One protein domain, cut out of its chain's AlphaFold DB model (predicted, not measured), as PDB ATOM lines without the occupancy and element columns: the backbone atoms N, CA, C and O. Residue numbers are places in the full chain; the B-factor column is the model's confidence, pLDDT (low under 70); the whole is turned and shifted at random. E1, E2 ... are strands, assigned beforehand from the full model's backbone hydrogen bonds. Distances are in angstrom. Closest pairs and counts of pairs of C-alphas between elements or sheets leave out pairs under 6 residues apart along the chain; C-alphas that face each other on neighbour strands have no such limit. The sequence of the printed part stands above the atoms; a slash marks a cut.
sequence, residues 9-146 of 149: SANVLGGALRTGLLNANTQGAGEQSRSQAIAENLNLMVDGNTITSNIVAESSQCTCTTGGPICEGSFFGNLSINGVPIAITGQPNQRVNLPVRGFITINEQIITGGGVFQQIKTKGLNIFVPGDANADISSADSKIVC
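What this domain is: This is residues 9 to 146 of the 149 residues of an uncharacterized protein of Acidobacteria bacterium (UniProt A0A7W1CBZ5). Two layers of strands lie face to face as an elongated sandwich, and five long strands bend sharply partway along, E4 and E5 in one layer and E8, E9 and E10 in the other. On one arm of these bends the short strands E1, E2 and E7 lie at the layers' edges; E3 and E6 pair along the other arm. The 138 printed residues hold no named helix and ten named strands, E1 to E10 in chain order, and the class is all strand. One sheet has the order E1, E10, E9, E8, E7, all antiparallel; the other is branched, with the antiparallel pairs E2 and E4, E3 and E4, E4 and E5, E5 and E6. The whole is compact, with a radius of gyration of the C-alphas of 15.9 A, and spans 51 by 26 by 26 A.

How they stand to each other: E1, residues 9 to 12, is an edge strand and the antiparallel neighbour of E10, residues 133 to 145; N 11 and O 134 are 2.9 A apart, within hydrogen-bond range. A tight link leads to E2, residues 16 to 18, in the other sheet. E2 and E3, residues 22 to 29, lie on one side of E4, residues 32 to 46, and E5, residues 49 to 65, on the other side. The pairing of E4 is staggered: its residues 43 to 45 pair with E2, with N 18 and O 43 at 2.8 A, and its residues 32 to 39 with E3, with N 27 and O 34 at 2.8 A. E4 bends by 71 degrees at residue 41 and E5 by 67 degrees at residue 54; between them N 44 and O 51 are 2.8 A apart. E6, residues 68 to 77, closes a meander E3, E4, E5, E6, each strand the antiparallel neighbour of the one before; N 63 and O 70 are 2.8 A apart. A second meander is E7, residues 94 to 97, E8, residues 103 to 114, E9, residues 117 to 129, and E10. Its N and O pairs include N 96 and O 104 at 2.8 A, N 110 and O 121 at 2.9 A, and N 127 and O 135 at 2.8 A. E8 bends by 68 degrees at residue 106, E9 by 69 degrees at residue 124 and E10 by 64 degrees at residue 138. The parts of the two sheets that face each other are 8.6 A centre to centre, and their strands stand at 6 degrees to each other. Among the closest C-alphas between them are those of Ser 35 in E4 and Ala 140 in E10, 5.1 A apart. E7 and E10 are apart, as are E2 and E9.

Where its parts are: E1 begins at C-alpha 9, (25.314, -34.284, -4.811). From first to last C-alpha, E3 measures 24.0 A, E4 38.7 A, E5 44.4 A and E6 30.9 A. E5, the longest strand with 17 residues, begins at C-alpha 49, (16.949, -34.327, -21.507). E8 measures 30.2 A, E9 33.4 A and E10 34.7 A; E10 ends at C-alpha 145, (50.160, -40.588, 3.093).

The domain as a whole: The two C-alphas farthest apart are those of Gly 14 and Thr 66, at 51.2 A. The printed part, residues 9 to 146, has no cut. The link from E6 to E7, residues 78 to 93, is long, and the other links between strands are tight. In it residues 80 to 81 pair antiparallel with residues 51 to 52 of E5 and with residues 84 to 85. Both sheets are twisted. The mean pLDDT of the printed part is 95.8, and no printed residue is under 70.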
ATOM      1  N   SER A   9      25.722 -35.665  -5.047       94.00
ATOM      2  CA  SER A   9      25.314 -34.284  -4.811       94.00
ATOM      3  C   SER A   9      24.546 -33.792  -6.025       94.00
ATOM      4  O   SER A   9      24.865 -34.172  -7.147       94.00
ATOM      5  N   ALA A  10      23.498 -33.003  -5.820       94.38
ATOM      6  CA  ALA A  10      22.683 -32.542  -6.930       94.38
ATOM      7  C   ALA A  10      22.028 -31.204  -6.623       94.38
ATOM      8  O   ALA A  10      21.369 -31.031  -5.598       94.38
ATOM      9  N   ASN A  11      22.171 -30.284  -7.566       96.00
ATOM     10  CA  ASN A  11      21.312 -29.129  -7.724       96.00
ATOM     11  C   ASN A  11      20.642 -29.259  -9.093       96.00
ATOM     12  O   ASN A  11      21.346 -29.352 -10.097       96.00
ATOM     13  N   VAL A  12      19.311 -29.319  -9.121       95.19
ATOM     14  CA  VAL A  12      18.517 -29.480 -10.345       95.19
ATOM     15  C   VAL A  12      17.366 -28.480 -10.305       95.19
ATOM     16  O   VAL A  12      16.452 -28.601  -9.490       95.19
ATOM     17  N   LEU A  13      17.415 -27.490 -11.187       94.00
ATOM     18  CA  LEU A  13      16.400 -26.468 -11.381       94.00
ATOM     19  C   LEU A  13      15.494 -26.864 -12.553       94.00
ATOM     20  O   LEU A  13      15.968 -27.268 -13.610       94.00
ATOM     21  N   GLY A  14      14.175 -26.767 -12.360       88.56
ATOM     22  CA  GLY A  14      13.207 -27.086 -13.418       88.56
ATOM     23  C   GLY A  14      13.214 -28.558 -13.859       88.56
ATOM     24  O   GLY A  14      12.784 -28.866 -14.967       88.56
ATOM     25  N   GLY A  15      13.702 -29.460 -13.004       92.31
ATOM     26  CA  GLY A  15      13.879 -30.876 -13.310       92.31
ATOM     27  C   GLY A  15      13.687 -31.778 -12.093       92.31
ATOM     28  O   GLY A  15      13.206 -31.346 -11.045       92.31
ATOM     29  N   ALA A  16      14.056 -33.049 -12.232       95.44
ATOM     30  CA  ALA A  16      13.990 -34.022 -11.145       95.44
ATOM     31  C   ALA A  16      15.127 -35.037 -11.242       95.44
ATOM     32  O   ALA A  16      15.402 -35.556 -12.321       95.44
ATOM     33  N   LEU A  17      15.727 -35.360 -10.097       95.88
ATOM     34  CA  LEU A  17      16.665 -36.466  -9.939       95.88
ATOM     35  C   LEU A  17      16.013 -37.562  -9.096       95.88
ATOM     36  O   LEU A  17      15.480 -37.291  -8.019       95.88
ATOM     37  N   ARG A  18      16.074 -38.801  -9.579       96.50
ATOM     38  CA  ARG A  18      15.651 -39.998  -8.852       96.50
ATOM     39  C   ARG A  18      16.728 -41.064  -8.937       96.50
ATOM     40  O   ARG A  18      17.354 -41.241  -9.981       96.50
ATOM     41  N   THR A  19      16.890 -41.787  -7.842       95.00
ATOM     42  CA  THR A  19      17.734 -42.975  -7.734       95.00
ATOM     43  C   THR A  19      16.988 -44.021  -6.911       95.00
ATOM     44  O   THR A  19      16.106 -43.686  -6.117       95.00
ATOM     45  N   GLY A  20      17.312 -45.291  -7.130       94.19
ATOM     46  CA  GLY A  20      16.842 -46.399  -6.308       94.19
ATOM     47  C   GLY A  20      17.764 -46.600  -5.111       94.19
ATOM     48  O   GLY A  20      17.634 -45.926  -4.091       94.19
ATOM     49  N   LEU A  21      18.701 -47.540  -5.242       94.44
ATOM     50  CA  LEU A  21      19.711 -47.801  -4.225       94.44
ATOM     51  C   LEU A  21      20.874 -46.815  -4.349       94.44
ATOM     52  O   LEU A  21      21.336 -46.495  -5.443       94.44
ATOM     53  N   LEU A  22      21.359 -46.383  -3.193       94.69
ATOM     54  CA  LEU A  22      22.544 -45.565  -3.022       94.69
ATOM     55  C   LEU A  22      23.406 -46.229  -1.941       94.69
ATOM     56  O   LEU A  22      22.969 -46.353  -0.798       94.69
ATOM     57  N   ASN A  23      24.606 -46.686  -2.302       95.31
ATOM     58  CA  ASN A  23      25.542 -47.317  -1.372       95.31
ATOM     59  C   ASN A  23      26.950 -46.746  -1.559       95.31
ATOM     60  O   ASN A  23      27.438 -46.652  -2.682       95.31
ATOM     61  N   ALA A  24      27.598 -46.385  -0.456       94.38
ATOM     62  CA  ALA A  24      28.991 -45.975  -0.435       94.38
ATOM     63  C   ALA A  24      29.726 -46.680   0.699       94.38
ATOM     64  O   ALA A  24      29.214 -46.828   1.811       94.38
ATOM     65  N   ASN A  25      30.963 -47.069   0.423       93.62
ATOM     66  CA  ASN A  25      31.841 -47.679   1.398       93.62
ATOM     67  C   ASN A  25      33.254 -47.126   1.232       93.62
ATOM     68  O   ASN A  25      33.779 -47.061   0.124       93.62
ATOM     69  N   THR A  26      33.881 -46.766   2.348       93.62
ATOM     70  CA  THR A  26      35.279 -46.351   2.351       93.62
ATOM     71  C   THR A  26      36.031 -47.110   3.427       93.62
ATOM     72  O   THR A  26      35.595 -47.192   4.575       93.62
ATOM     73  N   GLN A  27      37.176 -47.659   3.045       93.31
ATOM     74  CA  GLN A  27      38.048 -48.465   3.881       93.31
ATOM     75  C   GLN A  27      39.480 -47.968   3.750       93.31
ATOM     76  O   GLN A  27      39.914 -47.506   2.700       93.31
ATOM     77  N   GLY A  28      40.239 -48.094   4.825       91.69
ATOM     78  CA  GLY A  28      41.667 -47.835   4.812       91.69
ATOM     79  C   GLY A  28      42.323 -48.714   5.854       91.69
ATOM     80  O   GLY A  28      41.845 -48.805   6.984       91.69
ATOM     81  N   ALA A  29      43.384 -49.393   5.443       89.88
ATOM     82  CA  ALA A  29      44.098 -50.356   6.256       89.88
ATOM     83  C   ALA A  29      45.559 -50.410   5.804       89.88
ATOM     84  O   ALA A  29      45.841 -50.626   4.626       89.88
ATOM     85  N   GLY A  30      46.479 -50.217   6.752       90.00
ATOM     86  CA  GLY A  30      47.918 -50.238   6.491       90.00
ATOM     87  C   GLY A  30      48.317 -49.284   5.365       90.00
ATOM     88  O   GLY A  30      48.076 -48.082   5.440       90.00
ATOM     89  N   GLU A  31      48.905 -49.852   4.316       94.12
ATOM     90  CA  GLU A  31      49.410 -49.149   3.136       94.12
ATOM     91  C   GLU A  31      48.352 -48.944   2.045       94.12
ATOM     92  O   GLU A  31      48.706 -48.673   0.902       94.12
ATOM     93  N   GLN A  32      47.059 -49.083   2.360       94.56
ATOM     94  CA  GLN A  32      45.977 -48.984   1.381       94.56
ATOM     95  C   GLN A  32      44.794 -48.140   1.864       94.56
ATOM     96  O   GLN A  32      44.425 -48.125   3.039       94.56
ATOM     97  N   SER A  33      44.164 -47.464   0.908       95.75
ATOM     98  CA  SER A  33      42.934 -46.687   1.059       95.75
ATOM     99  C   SER A  33      42.050 -46.960  -0.152       95.75
ATOM    100  O   SER A  33      42.545 -46.940  -1.275       95.75
ATOM    101  N   ARG A  34      40.770 -47.257   0.055       95.31
ATOM    102  CA  ARG A  34      39.818 -47.595  -1.004       95.31
ATOM    103  C   ARG A  34      38.459 -46.987  -0.708       95.31
ATOM    104  O   ARG A  34      37.972 -47.060   0.418       95.31
ATOM    105  N   SER A  35      37.809 -46.461  -1.733       96.19
ATOM    106  CA  SER A  35      36.437 -45.970  -1.674       96.19
ATOM    107  C   SER A  35      35.646 -46.541  -2.844       96.19
ATOM    108  O   SER A  35      36.179 -46.712  -3.938       96.19
ATOM    109  N   GLN A  36      34.393 -46.894  -2.604       95.69
ATOM    110  CA  GLN A  36      33.470 -47.409  -3.605       95.69
ATOM    111  C   GLN A  36      32.126 -46.726  -3.432       95.69
ATOM    112  O   GLN A  36      31.680 -46.508  -2.303       95.69
ATOM    113  N   ALA A  37      31.474 -46.445  -4.546       96.31
ATOM    114  CA  ALA A  37      30.152 -45.860  -4.568       96.31
ATOM    115  C   ALA A  37      29.342 -46.484  -5.706       96.31
ATOM    116  O   ALA A  37      29.888 -46.881  -6.738       96.31
ATOM    117  N   ILE A  38      28.050 -46.673  -5.440       97.00
ATOM    118  CA  ILE A  38      27.093 -47.290  -6.352       97.00
ATOM    119  C   ILE A  38      25.774 -46.524  -6.263       97.00
ATOM    120  O   ILE A  38      25.228 -46.318  -5.173       97.00
ATOM    121  N   ALA A  39      25.241 -46.157  -7.424       97.38
ATOM    122  CA  ALA A  39      23.892 -45.653  -7.603       97.38
ATOM    123  C   ALA A  39      23.134 -46.527  -8.609       97.38
ATOM    124  O   ALA A  39      23.597 -46.744  -9.728       97.38
ATOM    125  N   GLU A  40      21.954 -47.004  -8.225       97.69
ATOM    126  CA  GLU A  40      21.086 -47.797  -9.096       97.69
ATOM    127  C   GLU A  40      19.847 -47.016  -9.528       97.69
ATOM    128  O   GLU A  40      19.369 -46.131  -8.815       97.69
ATOM    129  N   ASN A  41      19.279 -47.400 -10.674       97.56
ATOM    130  CA  ASN A  41      18.024 -46.867 -11.210       97.56
ATOM    131  C   ASN A  41      18.008 -45.330 -11.275       97.56
ATOM    132  O   ASN A  41      17.061 -44.678 -10.828       97.56
ATOM    133  N   LEU A  42      19.084 -44.756 -11.815       98.00
ATOM    134  CA  LEU A  42      19.204 -43.325 -12.043       98.00
ATOM    135  C   LEU A  42      18.205 -42.880 -13.113       98.00
ATOM    136  O   LEU A  42      18.171 -43.416 -14.223       98.00
ATOM    137  N   ASN A  43      17.458 -41.829 -12.797       98.06
ATOM    138  CA  ASN A  43      16.647 -41.080 -13.742       98.06
ATOM    139  C   ASN A  43      16.770 -39.584 -13.421       98.06
ATOM    140  O   ASN A  43      16.325 -39.131 -12.366       98.06
ATOM    141  N   LEU A  44      17.396 -38.831 -14.320       97.50
ATOM    142  CA  LEU A  44      17.515 -37.379 -14.244       97.50
ATOM    143  C   LEU A  44      16.808 -36.750 -15.442       97.50
ATOM    144  O   LEU A  44      17.160 -37.019 -16.587       97.50
ATOM    145  N   MET A  45      15.846 -35.878 -15.165       97.19
ATOM    146  CA  MET A  45      15.180 -35.049 -16.165       97.19
ATOM    147  C   MET A  45      15.599 -33.595 -15.973       97.19
ATOM    148  O   MET A  45      15.387 -33.047 -14.891       97.19
ATOM    149  N   VAL A  46      16.191 -32.979 -16.999       96.31
ATOM    150  CA  VAL A  46      16.636 -31.573 -16.975       96.31
ATOM    151  C   VAL A  46      16.813 -31.023 -18.392       96.31
ATOM    152  O   VAL A  46      17.331 -31.718 -19.263       96.31
ATOM    153  N   ASP A  47      16.397 -29.773 -18.626       94.25
ATOM    154  CA  ASP A  47      16.575 -29.043 -19.901       94.25
ATOM    155  C   ASP A  47      16.145 -29.869 -21.136       94.25
ATOM    156  O   ASP A  47      16.861 -29.986 -22.129       94.25
ATOM    157  N   GLY A  48      15.001 -30.559 -21.025       93.62
ATOM    158  CA  GLY A  48      14.455 -31.435 -22.073       93.62
ATOM    159  C   GLY A  48      15.179 -32.776 -22.265       93.62
ATOM    160  O   GLY A  48      14.774 -33.564 -23.116       93.62
ATOM    161  N   ASN A  49      16.217 -33.065 -21.477       96.00
ATOM    162  CA  ASN A  49      16.949 -34.327 -21.507       96.00
ATOM    163  C   ASN A  49      16.454 -35.281 -20.421       96.00
ATOM    164  O   ASN A  49      16.198 -34.872 -19.291       96.00
ATOM    165  N   THR A  50      16.386 -36.567 -20.755       97.50
ATOM    166  CA  THR A  50      16.197 -37.672 -19.813       97.50
ATOM    167  C   THR A  50      17.458 -38.528 -19.809       97.50
ATOM    168  O   THR A  50      17.755 -39.217 -20.784       97.50
ATOM    169  N   ILE A  51      18.209 -38.466 -18.716       97.94
ATOM    170  CA  ILE A  51      19.458 -39.192 -18.500       97.94
ATOM    171  C   ILE A  51      19.150 -40.372 -17.582       97.94
ATOM    172  O   ILE A  51      18.643 -40.191 -16.475       97.94
ATOM    173  N   THR A  52      19.436 -41.589 -18.041       98.44
ATOM    174  CA  THR A  52      19.115 -42.816 -17.301       98.44
ATOM    175  C   THR A  52      20.294 -43.762 -17.216       98.44
ATOM    176  O   THR A  52      21.123 -43.835 -18.125       98.44
ATOM    177  N   SER A  53      20.350 -44.503 -16.116       98.25
ATOM    178  CA  SER A  53      21.310 -45.577 -15.900       98.25
ATOM    179  C   SER A  53      20.701 -46.625 -14.974       98.25
ATOM    180  O   SER A  53      19.991 -46.284 -14.027       98.25
ATOM    181  N   ASN A  54      20.971 -47.902 -15.234       98.00
ATOM    182  CA  ASN A  54      20.558 -48.973 -14.330       98.00
ATOM    183  C   ASN A  54      21.520 -49.055 -13.149       98.00
ATOM    184  O   ASN A  54      21.077 -49.252 -12.020       98.00
ATOM    185  N   ILE A  55      22.811 -48.875 -13.420       97.75
ATOM    186  CA  ILE A  55      23.868 -48.866 -12.424       97.75
ATOM    187  C   ILE A  55      24.980 -47.903 -12.844       97.75
ATOM    188  O   ILE A  55      25.460 -47.921 -13.980       97.75
ATOM    189  N   VAL A  56      25.404 -47.091 -11.886       97.94
ATOM    190  CA  VAL A  56      26.611 -46.274 -11.928       97.94
ATOM    191  C   VAL A  56      27.434 -46.711 -10.729       97.94
ATOM    192  O   VAL A  56      27.007 -46.510  -9.598       97.94
ATOM    193  N   ALA A  57      28.566 -47.356 -10.971       96.94
ATOM    194  CA  ALA A  57      29.473 -47.799  -9.932       96.94
ATOM    195  C   ALA A  57      30.877 -47.280 -10.228       96.94
ATOM    196  O   ALA A  57      31.386 -47.434 -11.342       96.94
ATOM    197  N   GLU A  58      31.542 -46.734  -9.221       95.44
ATOM    198  CA  GLU A  58      32.972 -46.470  -9.307       95.44
ATOM    199  C   GLU A  58      33.706 -46.892  -8.046       95.44
ATOM    200  O   GLU A  58      33.145 -47.093  -6.964       95.44
ATOM    201  N   SER A  59      35.011 -47.042  -8.210       95.56
ATOM    202  CA  SER A  59      35.926 -47.219  -7.105       95.56
ATOM    203  C   SER A  59      37.136 -46.335  -7.284       95.56
ATOM    204  O   SER A  59      37.638 -46.173  -8.393       95.56
ATOM    205  N   SER A  60      37.690 -45.907  -6.168       96.56
ATOM    206  CA  SER A  60      39.022 -45.348  -6.099       96.56
ATOM    207  C   SER A  60      39.870 -46.156  -5.126       96.56
ATOM    208  O   SER A  60      39.352 -46.720  -4.158       96.56
ATOM    209  N   GLN A  61      41.167 -46.246  -5.394       96.25
ATOM    210  CA  GLN A  61      42.128 -46.909  -4.526       96.25
ATOM    211  C   GLN A  61      43.449 -46.149  -4.549       96.25
ATOM    212  O   GLN A  61      43.878 -45.689  -5.598       96.25
ATOM    213  N   CYS A  62      44.103 -46.053  -3.398       96.75
ATOM    214  CA  CYS A  62      45.476 -45.600  -3.259       96.75
ATOM    215  C   CYS A  62      46.280 -46.617  -2.451       96.75
ATOM    216  O   CYS A  62      45.779 -47.145  -1.456       96.75
ATOM    217  N   THR A  63      47.528 -46.852  -2.848       96.19
ATOM    218  CA  THR A  63      48.447 -47.790  -2.194       96.19
ATOM    219  C   THR A  63      49.827 -47.158  -2.038       96.19
ATOM    220  O   THR A  63      50.294 -46.473  -2.949       96.19
ATOM    221  N   CYS A  64      50.494 -47.383  -0.907       96.38
ATOM    222  CA  CYS A  64      51.907 -47.048  -0.761       96.38
ATOM    223  C   CYS A  64      52.771 -48.104  -1.440       96.38
ATOM    224  O   CYS A  64      52.590 -49.298  -1.234       96.38
ATOM    225  N   THR A  65      53.715 -47.651  -2.254       94.00
ATOM    226  CA  THR A  65      54.718 -48.503  -2.892       94.00
ATOM    227  C   THR A  65      56.114 -48.006  -2.545       94.00
ATOM    228  O   THR A  65      56.275 -46.926  -1.973       94.00
ATOM    229  N   THR A  66      57.142 -48.758  -2.936       89.75
ATOM    230  CA  THR A  66      58.537 -48.318  -2.793       89.75
ATOM    231  C   THR A  66      58.833 -47.026  -3.560       89.75
ATOM    232  O   THR A  66      59.666 -46.233  -3.141       89.75
ATOM    233  N   GLY A  67      58.113 -46.766  -4.656       89.56
ATOM    234  CA  GLY A  67      58.220 -45.532  -5.442       89.56
ATOM    235  C   GLY A  67      57.360 -44.371  -4.931       89.56
ATOM    236  O   GLY A  67      57.310 -43.332  -5.585       89.56
ATOM    237  N   GLY A  68      56.670 -44.538  -3.798       92.56
ATOM    238  CA  GLY A  68      55.692 -43.586  -3.274       92.56
ATOM    239  C   GLY A  68      54.236 -44.028  -3.484       92.56
ATOM    240  O   GLY A  68      53.974 -45.183  -3.841       92.56
ATOM    241  N   PRO A  69      53.264 -43.144  -3.207       95.94
ATOM    242  CA  PRO A  69      51.849 -43.457  -3.364       95.94
ATOM    243  C   PRO A  69      51.456 -43.609  -4.842       95.94
ATOM    244  O   PRO A  69      51.881 -42.823  -5.687       95.94
ATOM    245  N   ILE A  70      50.608 -44.597  -5.127       96.06
ATOM    246  CA  ILE A  70      49.945 -44.792  -6.423       96.06
ATOM    247  C   ILE A  70      48.439 -44.835  -6.188       96.06
ATOM    248  O   ILE A  70      47.976 -45.577  -5.321       96.06
ATOM    249  N   CYS A  71      47.681 -44.069  -6.969       96.25
ATOM    250  CA  CYS A  71      46.231 -43.998  -6.904       96.25
ATOM    251  C   CYS A  71      45.598 -44.274  -8.268       96.25
ATOM    252  O   CYS A  71      46.024 -43.720  -9.280       96.25
ATOM    253  N   GLU A  72      44.539 -45.077  -8.277       96.44
ATOM    254  CA  GLU A  72      43.840 -45.524  -9.479       96.44
ATOM    255  C   GLU A  72      42.325 -45.538  -9.256       96.44
ATOM    256  O   GLU A  72      41.834 -45.720  -8.136       96.44
ATOM    257  N   GLY A  73      41.577 -45.325 -10.337       96.38
ATOM    258  CA  GLY A  73      40.122 -45.345 -10.344       96.38
ATOM    259  C   GLY A  73      39.577 -46.376 -11.323       96.38
ATOM    260  O   GLY A  73      40.176 -46.637 -12.365       96.38
ATOM    261  N   SER A  74      38.406 -46.929 -11.018       95.94
ATOM    262  CA  SER A  74      37.666 -47.810 -11.921       95.94
ATOM    263  C   SER A  74      36.207 -47.391 -12.001       95.94
ATOM    264  O   SER A  74      35.665 -46.842 -11.043       95.94
ATOM    265  N   PHE A  75      35.578 -47.658 -13.139       97.38
ATOM    266  CA  PHE A  75      34.189 -47.316 -13.400       97.38
ATOM    267  C   PHE A  75      33.484 -48.466 -14.109       97.38
ATOM    268  O   PHE A  75      34.041 -49.094 -15.012       97.38
ATOM    269  N   PHE A  76      32.235 -48.696 -13.727       96.50
ATOM    270  CA  PHE A  76      31.327 -49.614 -14.383       96.50
ATOM    271  C   PHE A  76      29.922 -49.023 -14.402       96.50
ATOM    272  O   PHE A  76      29.416 -48.538 -13.392       96.50
ATOM    273  N   GLY A  77      29.258 -49.105 -15.545       96.50
ATOM    274  CA  GLY A  77      27.874 -48.690 -15.639       96.50
ATOM    275  C   GLY A  77      27.354 -48.688 -17.058       96.50
ATOM    276  O   GLY A  77      28.042 -49.068 -18.005       96.50
ATOM    277  N   ASN A  78      26.119 -48.230 -17.187       97.12
ATOM    278  CA  ASN A  78      25.473 -47.953 -18.460       97.12
ATOM    279  C   ASN A  78      24.892 -46.540 -18.447       97.12
ATOM    280  O   ASN A  78      24.647 -45.973 -17.386       97.12
ATOM    281  N   LEU A  79      24.660 -45.962 -19.620       97.88
ATOM    282  CA  LEU A  79      24.061 -44.639 -19.729       97.88
ATOM    283  C   LEU A  79      23.195 -44.570 -20.979       97.88
ATOM    284  O   LEU A  79      23.588 -45.040 -22.047       97.88
ATOM    285  N   SER A  80      22.030 -43.948 -20.854       98.31
ATOM    286  CA  SER A  80      21.210 -43.552 -21.988       98.31
ATOM    287  C   SER A  80      20.754 -42.109 -21.834       98.31
ATOM    288  O   SER A  80      20.404 -41.669 -20.737       98.31
ATOM    289  N   ILE A  81      20.756 -41.383 -22.948       98.06
ATOM    290  CA  ILE A  81      20.260 -40.014 -23.049       98.06
ATOM    291  C   ILE A  81      19.091 -40.040 -24.032       98.06
ATOM    292  O   ILE A  81      19.255 -40.442 -25.182       98.06
ATOM    293  N   ASN A  82      17.903 -39.643 -23.577       97.31
ATOM    294  CA  ASN A  82      16.667 -39.628 -24.369       97.31
ATOM    295  C   ASN A  82      16.345 -40.987 -25.024       97.31
ATOM    296  O   ASN A  82      15.875 -41.046 -26.156       97.31
ATOM    297  N   GLY A  83      16.638 -42.087 -24.322       97.56
ATOM    298  CA  GLY A  83      16.425 -43.453 -24.812       97.56
ATOM    299  C   GLY A  83      17.507 -43.968 -25.769       97.56
ATOM    300  O   GLY A  83      17.476 -45.140 -26.138       97.56
ATOM    301  N   VAL A  84      18.490 -43.142 -26.139       98.00
ATOM    302  CA  VAL A  84      19.635 -43.553 -26.962       98.00
ATOM    303  C   VAL A  84      20.774 -44.022 -26.051       98.00
ATOM    304  O   VAL A  84      21.179 -43.262 -25.166       98.00
ATOM    305  N   PRO A  85      21.285 -45.258 -26.196       98.12
ATOM    306  CA  PRO A  85      22.433 -45.729 -25.425       98.12
ATOM    307  C   PRO A  85      23.706 -44.950 -25.758       98.12
ATOM    308  O   PRO A  85      23.974 -44.637 -26.919       98.12
ATOM    309  N   ILE A  86      24.521 -44.687 -24.742       98.06
ATOM    310  CA  ILE A  86      25.825 -44.042 -24.880       98.06
ATOM    311  C   ILE A  86      26.919 -45.095 -24.725       98.06
ATOM    312  O   ILE A  86      26.956 -45.827 -23.736       98.06
ATOM    313  N   ALA A  87      27.827 -45.164 -25.699       97.31
ATOM    314  CA  ALA A  87      28.977 -46.055 -25.630       97.31
ATOM    315  C   ALA A  87      29.960 -45.568 -24.556       97.31
ATOM    316  O   ALA A  87      30.432 -44.433 -24.615       97.31
ATOM    317  N   ILE A  88      30.284 -46.432 -23.596       96.69
ATOM    318  CA  ILE A  88      31.280 -46.175 -22.553       96.69
ATOM    319  C   ILE A  88      32.596 -46.810 -22.997       96.69
ATOM    320  O   ILE A  88      32.658 -48.011 -23.246       96.69
ATOM    321  N   THR A  89      33.650 -46.004 -23.113       95.62
ATOM    322  CA  THR A  89      34.956 -46.446 -23.631       95.62
ATOM    323  C   THR A  89      35.837 -47.091 -22.563       95.62
ATOM    324  O   THR A  89      36.832 -47.729 -22.894       95.62
ATOM    325  N   GLY A  90      35.509 -46.880 -21.286       91.00
ATOM    326  CA  GLY A  90      36.343 -47.249 -20.141       91.00
ATOM    327  C   GLY A  90      37.495 -46.274 -19.868       91.00
ATOM    328  O   GLY A  90      38.112 -46.355 -18.810       91.00
ATOM    329  N   GLN A  91      37.764 -45.323 -20.768       95.50
ATOM    330  CA  GLN A  91      38.791 -44.305 -20.548       95.50
ATOM    331  C   GLN A  91      38.353 -43.316 -19.455       95.50
ATOM    332  O   GLN A  91      37.169 -42.967 -19.391       95.50
ATOM    333  N   PRO A  92      39.276 -42.842 -18.599       97.44
ATOM    334  CA  PRO A  92      38.983 -41.770 -17.657       97.44
ATOM    335  C   PRO A  92      38.515 -40.498 -18.367       97.44
ATOM    336  O   PRO A  92      39.012 -40.147 -19.438       97.44
ATOM    337  N   ASN A  93      37.611 -39.765 -17.721       98.00
ATOM    338  CA  ASN A  93      37.141 -38.443 -18.130       98.00
ATOM    339  C   ASN A  93      36.485 -38.416 -19.525       98.00
ATOM    340  O   ASN A  93      36.637 -37.449 -20.277       98.00
ATOM    341  N   GLN A  94      35.737 -39.464 -19.888       98.19
ATOM    342  CA  GLN A  94      34.999 -39.491 -21.148       98.19
ATOM    343  C   GLN A  94      33.885 -38.441 -21.123       98.19
ATOM    344  O   GLN A  94      32.943 -38.535 -20.342       98.19
ATOM    345  N   ARG A  95      33.936 -37.473 -22.036       98.19
ATOM    346  CA  ARG A  95      32.922 -36.420 -22.133       98.19
ATOM    347  C   ARG A  95      31.885 -36.716 -23.211       98.19
ATOM    348  O   ARG A  95      32.233 -37.069 -24.336       98.19
ATOM    349  N   VAL A  96      30.616 -36.503 -22.876       98.12
ATOM    350  CA  VAL A  96      29.468 -36.640 -23.779       98.12
ATOM    351  C   VAL A  96      28.649 -35.359 -23.716       98.12
ATOM    352  O   VAL A  96      28.194 -34.958 -22.647       98.12
ATOM    353  N   ASN A  97      28.479 -34.691 -24.854       98.06
ATOM    354  CA  ASN A  97      27.676 -33.473 -24.917       98.06
ATOM    355  C   ASN A  97      26.187 -33.820 -24.929       98.06
ATOM    356  O   ASN A  97      25.771 -34.789 -25.568       98.06
ATOM    357  N   LEU A  98      25.390 -33.008 -24.240       96.50
ATOM    358  CA  LEU A  98      23.939 -33.110 -24.295       96.50
ATOM    359  C   LEU A  98      23.407 -32.414 -25.563       96.50
ATOM    360  O   LEU A  98      24.000 -31.426 -25.997       96.50
ATOM    361  N   PRO A  99      22.291 -32.891 -26.148       92.00
ATOM    362  CA  PRO A  99      21.723 -32.360 -27.391       92.00
ATOM    363  C   PRO A  99      21.495 -30.845 -27.442       92.00
ATOM    364  O   PRO A  99      21.675 -30.243 -28.496       92.00
ATOM    365  N   VAL A 100      21.079 -30.234 -26.329       87.50
ATOM    366  CA  VAL A 100      20.783 -28.792 -26.263       87.50
ATOM    367  C   VAL A 100      21.993 -28.029 -25.731       87.50
ATOM    368  O   VAL A 100      22.562 -27.176 -26.410       87.50
ATOM    369  N   ARG A 101      22.381 -28.334 -24.492       94.50
ATOM    370  CA  ARG A 101      23.421 -27.633 -23.744       94.50
ATOM    371  C   ARG A 101      23.911 -28.509 -22.602       94.50
ATOM    372  O   ARG A 101      23.154 -29.277 -22.020       94.50
ATOM    373  N   GLY A 102      25.171 -28.309 -22.232       97.12
ATOM    374  CA  GLY A 102      25.788 -29.024 -21.127       97.12
ATOM    375  C   GLY A 102      26.434 -30.327 -21.574       97.12
ATOM    376  O   GLY A 102      26.545 -30.630 -22.765       97.12
ATOM    377  N   PHE A 103      26.934 -31.071 -20.603       98.31
ATOM    378  CA  PHE A 103      27.674 -32.297 -20.839       98.31
ATOM    379  C   PHE A 103      27.620 -33.212 -19.623       98.31
ATOM    380  O   PHE A 103      27.301 -32.796 -18.508       98.31
ATOM    381  N   ILE A 104      27.979 -34.464 -19.866       98.38
ATOM    382  CA  ILE A 104      28.242 -35.469 -18.851       98.38
ATOM    383  C   ILE A 104      29.708 -35.874 -18.990       98.38
ATOM    384  O   ILE A 104      30.148 -36.221 -20.089       98.38
ATOM    385  N   THR A 105      30.460 -35.838 -17.895       98.62
ATOM    386  CA  THR A 105      31.751 -36.524 -17.790       98.62
ATOM    387  C   THR A 105      31.514 -37.873 -17.120       98.62
ATOM    388  O   THR A 105      31.043 -37.937 -15.987       98.62
ATOM    389  N   ILE A 106      31.812 -38.945 -17.842       98.56
ATOM    390  CA  ILE A 106      31.726 -40.335 -17.396       98.56
ATOM    391  C   ILE A 106      33.107 -40.759 -16.900       98.56
ATOM    392  O   ILE A 106      34.112 -40.433 -17.543       98.56
ATOM    393  N   ASN A 107      33.152 -41.513 -15.797       97.62
ATOM    394  CA  ASN A 107      34.404 -41.967 -15.186       97.62
ATOM    395  C   ASN A 107      35.354 -40.782 -14.937       97.62
ATOM    396  O   ASN A 107      36.506 -40.791 -15.371       97.62
ATOM    397  N   GLU A 108      34.849 -39.710 -14.319       98.19
ATOM    398  CA  GLU A 108      35.685 -38.558 -13.988       98.19
ATOM    399  C   GLU A 108      36.707 -38.994 -12.938       98.19
ATOM    400  O   GLU A 108      36.327 -39.507 -11.889       98.19
ATOM    401  N   GLN A 109      37.996 -38.804 -13.217       97.88
ATOM    402  CA  GLN A 109      39.084 -39.122 -12.298       97.88
ATOM    403  C   GLN A 109      40.007 -37.917 -12.176       97.88
ATOM    404  O   GLN A 109      40.583 -37.453 -13.163       97.88
ATOM    405  N   ILE A 110      40.162 -37.433 -10.945       97.06
ATOM    406  CA  ILE A 110      41.015 -36.298 -10.605       97.06
ATOM    407  C   ILE A 110      42.040 -36.778  -9.584       97.06
ATOM    408  O   ILE A 110      41.698 -37.030  -8.425       97.06
ATOM    409  N   ILE A 111      43.293 -36.894 -10.020       96.56
ATOM    410  CA  ILE A 111      44.428 -37.256  -9.167       96.56
ATOM    411  C   ILE A 111      45.153 -35.979  -8.745       96.56
ATOM    412  O   ILE A 111      45.488 -35.136  -9.579       96.56
ATOM    413  N   THR A 112      45.402 -35.831  -7.447       96.38
ATOM    414  CA  THR A 112      46.154 -34.712  -6.866       96.38
ATOM    415  C   THR A 112      47.166 -35.213  -5.837       96.38
ATOM    416  O   THR A 112      47.067 -36.329  -5.330       96.38
ATOM    417  N   GLY A 113      48.156 -34.379  -5.518       92.56
ATOM    418  CA  GLY A 113      49.198 -34.685  -4.535       92.56
ATOM    419  C   GLY A 113      50.608 -34.669  -5.124       92.56
ATOM    420  O   GLY A 113      50.825 -34.191  -6.235       92.56
ATOM    421  N   GLY A 114      51.564 -35.155  -4.337       88.31
ATOM    422  CA  GLY A 114      52.989 -35.189  -4.641       88.31
ATOM    423  C   GLY A 114      53.820 -35.649  -3.437       88.31
ATOM    424  O   GLY A 114      53.376 -35.582  -2.287       88.31
ATOM    425  N   GLY A 115      55.041 -36.122  -3.700       91.12
ATOM    426  CA  GLY A 115      55.918 -36.681  -2.671       91.12
ATOM    427  C   GLY A 115      55.286 -37.903  -2.006       91.12
ATOM    428  O   GLY A 115      54.939 -38.868  -2.678       91.12
ATOM    429  N   VAL A 116      55.109 -37.851  -0.686       93.94
ATOM    430  CA  VAL A 116      54.533 -38.957   0.092       93.94
ATOM    431  C   VAL A 116      53.001 -38.953   0.156       93.94
ATOM    432  O   VAL A 116      52.424 -39.868   0.732       93.94
ATOM    433  N   PHE A 117      52.321 -37.948  -0.403       94.50
ATOM    434  CA  PHE A 117      50.860 -37.838  -0.372       94.50
ATOM    435  C   PHE A 117      50.259 -37.946  -1.770       94.50
ATOM    436  O   PHE A 117      50.713 -37.275  -2.697       94.50
ATOM    437  N   GLN A 118      49.176 -38.709  -1.903       96.00
ATOM    438  CA  GLN A 118      48.358 -38.705  -3.110       96.00
ATOM    439  C   GLN A 118      46.885 -38.922  -2.776       96.00
ATOM    440  O   GLN A 118      46.523 -39.566  -1.784       96.00
ATOM    441  N   GLN A 119      46.034 -38.359  -3.620       95.75
ATOM    442  CA  GLN A 119      44.594 -38.477  -3.557       95.75
ATOM    443  C   GLN A 119      44.041 -38.698  -4.960       95.75
ATOM    444  O   GLN A 119      44.520 -38.116  -5.931       95.75
ATOM    445  N   ILE A 120      42.980 -39.487  -5.042       96.62
ATOM    446  CA  ILE A 120      42.130 -39.580  -6.217       96.62
ATOM    447  C   ILE A 120      40.676 -39.362  -5.804       96.62
ATOM    448  O   ILE A 120      40.168 -39.970  -4.858       96.62
ATOM    449  N   LYS A 121      39.998 -38.486  -6.542       95.69
ATOM    450  CA  LYS A 121      38.542 -38.362  -6.514       95.69
ATOM    451  C   LYS A 121      37.996 -38.912  -7.813       95.69
ATOM    452  O   LYS A 121      38.441 -38.498  -8.883       95.69
ATOM    453  N   THR A 122      37.037 -39.816  -7.704       96.25
ATOM    454  CA  THR A 122      36.338 -40.379  -8.851       96.25
ATOM    455  C   THR A 122      34.860 -40.070  -8.772       96.25
ATOM    456  O   THR A 122      34.281 -40.090  -7.683       96.25
ATOM    457  N   LYS A 123      34.250 -39.823  -9.926       96.69
ATOM    458  CA  LYS A 123      32.801 -39.740 -10.061       96.69
ATOM    459  C   LYS A 123      32.352 -40.593 -11.227       96.69
ATOM    460  O   LYS A 123      32.925 -40.503 -12.316       96.69
ATOM    461  N   GLY A 124      31.311 -41.383 -11.014       97.19
ATOM    462  CA  GLY A 124      30.728 -42.191 -12.066       97.19
ATOM    463  C   GLY A 124      30.152 -41.306 -13.159       97.19
ATOM    464  O   GLY A 124      30.518 -41.458 -14.325       97.19
ATOM    465  N   LEU A 125      29.325 -40.331 -12.767       98.12
ATOM    466  CA  LEU A 125      28.812 -39.283 -13.647       98.12
ATOM    467  C   LEU A 125      28.959 -37.905 -12.988       98.12
ATOM    468  O   LEU A 125      28.463 -37.689 -11.884       98.12
ATOM    469  N   ASN A 126      29.568 -36.962 -13.702       97.88
ATOM    470  CA  ASN A 126      29.494 -35.527 -13.424       97.88
ATOM    471  C   ASN A 126      28.630 -34.882 -14.512       97.88
ATOM    472  O   ASN A 126      29.007 -34.866 -15.685       97.88
ATOM    473  N   ILE A 127      27.450 -34.408 -14.130       98.06
ATOM    474  CA  ILE A 127      26.429 -33.878 -15.028       98.06
ATOM    475  C   ILE A 127      26.361 -32.374 -14.830       98.06
ATOM    476  O   ILE A 127      25.999 -31.885 -13.759       98.06
ATOM    477  N   PHE A 128      26.641 -31.639 -15.900       98.12
ATOM    478  CA  PHE A 128      26.626 -30.189 -15.881       98.12
ATOM    479  C   PHE A 128      25.752 -29.638 -17.004       98.12
ATOM    480  O   PHE A 128      26.081 -29.748 -18.187       98.12
ATOM    481  N   VAL A 129      24.661 -28.984 -16.617       97.38
ATOM    482  CA  VAL A 129      23.793 -28.191 -17.486       97.38
ATOM    483  C   VAL A 129      23.822 -26.752 -16.963       97.38
ATOM    484  O   VAL A 129      23.229 -26.476 -15.922       97.38
ATOM    485  N   PRO A 130      24.542 -25.825 -17.620       96.31
ATOM    486  CA  PRO A 130      24.715 -24.463 -17.126       96.31
ATOM    487  C   PRO A 130      23.391 -23.806 -16.723       96.31
ATOM    488  O   PRO A 130      22.513 -23.661 -17.564       96.31
ATOM    489  N   GLY A 131      23.263 -23.381 -15.466       94.81
ATOM    490  CA  GLY A 131      22.059 -22.721 -14.941       94.81
ATOM    491  C   GLY A 131      20.934 -23.661 -14.493       94.81
ATOM    492  O   GLY A 131      20.135 -23.246 -13.660       94.81
ATOM    493  N   ASP A 132      20.921 -24.917 -14.953       96.06
ATOM    494  CA  ASP A 132      19.806 -25.845 -14.717       96.06
ATOM    495  C   ASP A 132      20.197 -27.076 -13.895       96.06
ATOM    496  O   ASP A 132      19.407 -27.542 -13.082       96.06
ATOM    497  N   ALA A 133      21.408 -27.615 -14.052       97.06
ATOM    498  CA  ALA A 133      21.871 -28.715 -13.215       97.06
ATOM    499  C   ALA A 133      23.381 -28.743 -12.987       97.06
ATOM    500  O   ALA A 133      24.191 -28.510 -13.884       97.06
ATOM    501  N   ASN A 134      23.744 -29.124 -11.768       97.12
ATOM    502  CA  ASN A 134      25.070 -29.598 -11.407       97.12
ATOM    503  C   ASN A 134      24.882 -30.800 -10.480       97.12
ATOM    504  O   ASN A 134      24.378 -30.638  -9.363       97.12
ATOM    505  N   ALA A 135      25.197 -31.995 -10.972       96.62
ATOM    506  CA  ALA A 135      24.982 -33.229 -10.238       96.62
ATOM    507  C   ALA A 135      26.154 -34.195 -10.396       96.62
ATOM    508  O   ALA A 135      26.537 -34.556 -11.505       96.62
ATOM    509  N   ASP A 136      26.647 -34.668  -9.262       97.06
ATOM    510  CA  ASP A 136      27.625 -35.737  -9.164       97.06
ATOM    511  C   ASP A 136      26.898 -36.994  -8.688       97.06
ATOM    512  O   ASP A 136      26.284 -36.993  -7.617       97.06
ATOM    513  N   ILE A 137      26.946 -38.059  -9.486       97.12
ATOM    514  CA  ILE A 137      26.311 -39.342  -9.177       97.12
ATOM    515  C   ILE A 137      27.381 -40.392  -9.029       97.12
ATOM    516  O   ILE A 137      28.132 -40.629  -9.978       97.12
ATOM    517  N   SER A 138      27.346 -41.055  -7.873       96.38
ATOM    518  CA  SER A 138      28.321 -42.051  -7.473       96.38
ATOM    519  C   SER A 138      29.694 -41.370  -7.376       96.38
ATOM    520  O   SER A 138      30.304 -40.973  -8.366       96.38
ATOM    521  N   SER A 139      30.138 -41.079  -6.153       95.81
ATOM    522  CA  SER A 139      31.442 -40.460  -5.909       95.81
ATOM    523  C   SER A 139      32.254 -41.225  -4.872       95.81
ATOM    524  O   SER A 139      31.748 -41.577  -3.805       95.81
ATOM    525  N   ALA A 140      33.547 -41.392  -5.151       95.06
ATOM    526  CA  ALA A 140      34.510 -42.063  -4.285       95.06
ATOM    527  C   ALA A 140      35.792 -41.221  -4.126       95.06
ATOM    528  O   ALA A 140      36.270 -40.583  -5.062       95.06
ATOM    529  N   ASP A 141      36.372 -41.211  -2.923       95.00
ATOM    530  CA  ASP A 141      37.556 -40.411  -2.564       95.00
ATOM    531  C   ASP A 141      38.518 -41.292  -1.769       95.00
ATOM    532  O   ASP A 141      38.219 -41.708  -0.648       95.00
ATOM    533  N   SER A 142      39.675 -41.569  -2.367       95.44
ATOM    534  CA  SER A 142      40.763 -42.296  -1.722       95.44
ATOM    535  C   SER A 142      41.962 -41.382  -1.585       95.44
ATOM    536  O   SER A 142      42.366 -40.705  -2.528       95.44
ATOM    537  N   LYS A 143      42.546 -41.372  -0.391       94.81
ATOM    538  CA  LYS A 143      43.745 -40.596  -0.073       94.81
ATOM    539  C   LYS A 143      44.689 -41.415   0.782       94.81
ATOM    540  O   LYS A 143      44.229 -42.181   1.636       94.81
ATOM    541  N   ILE A 144      45.986 -41.226   0.580       94.56
ATOM    542  CA  ILE A 144      47.022 -41.906   1.351       94.56
ATOM    543  C   ILE A 144      48.219 -40.985   1.600       94.56
ATOM    544  O   ILE A 144      48.542 -40.125   0.782       94.56
ATOM    545  N   VAL A 145      48.856 -41.167   2.756       94.12
ATOM    546  CA  VAL A 145      50.160 -40.588   3.093       94.12
ATOM    547  C   VAL A 145      51.083 -41.759   3.395       94.12
ATOM    548  O   VAL A 145      50.771 -42.560   4.274       94.12
ATOM    549  N   CYS A 146      52.184 -41.863   2.667       93.19
ATOM    550  CA  CYS A 146      53.182 -42.907   2.833       93.19
ATOM    551  C   CYS A 146      54.306 -42.451   3.759       93.19
ATOM    552  O   CYS A 146      54.583 -41.259   3.898       93.19
TER     553      CYS A 146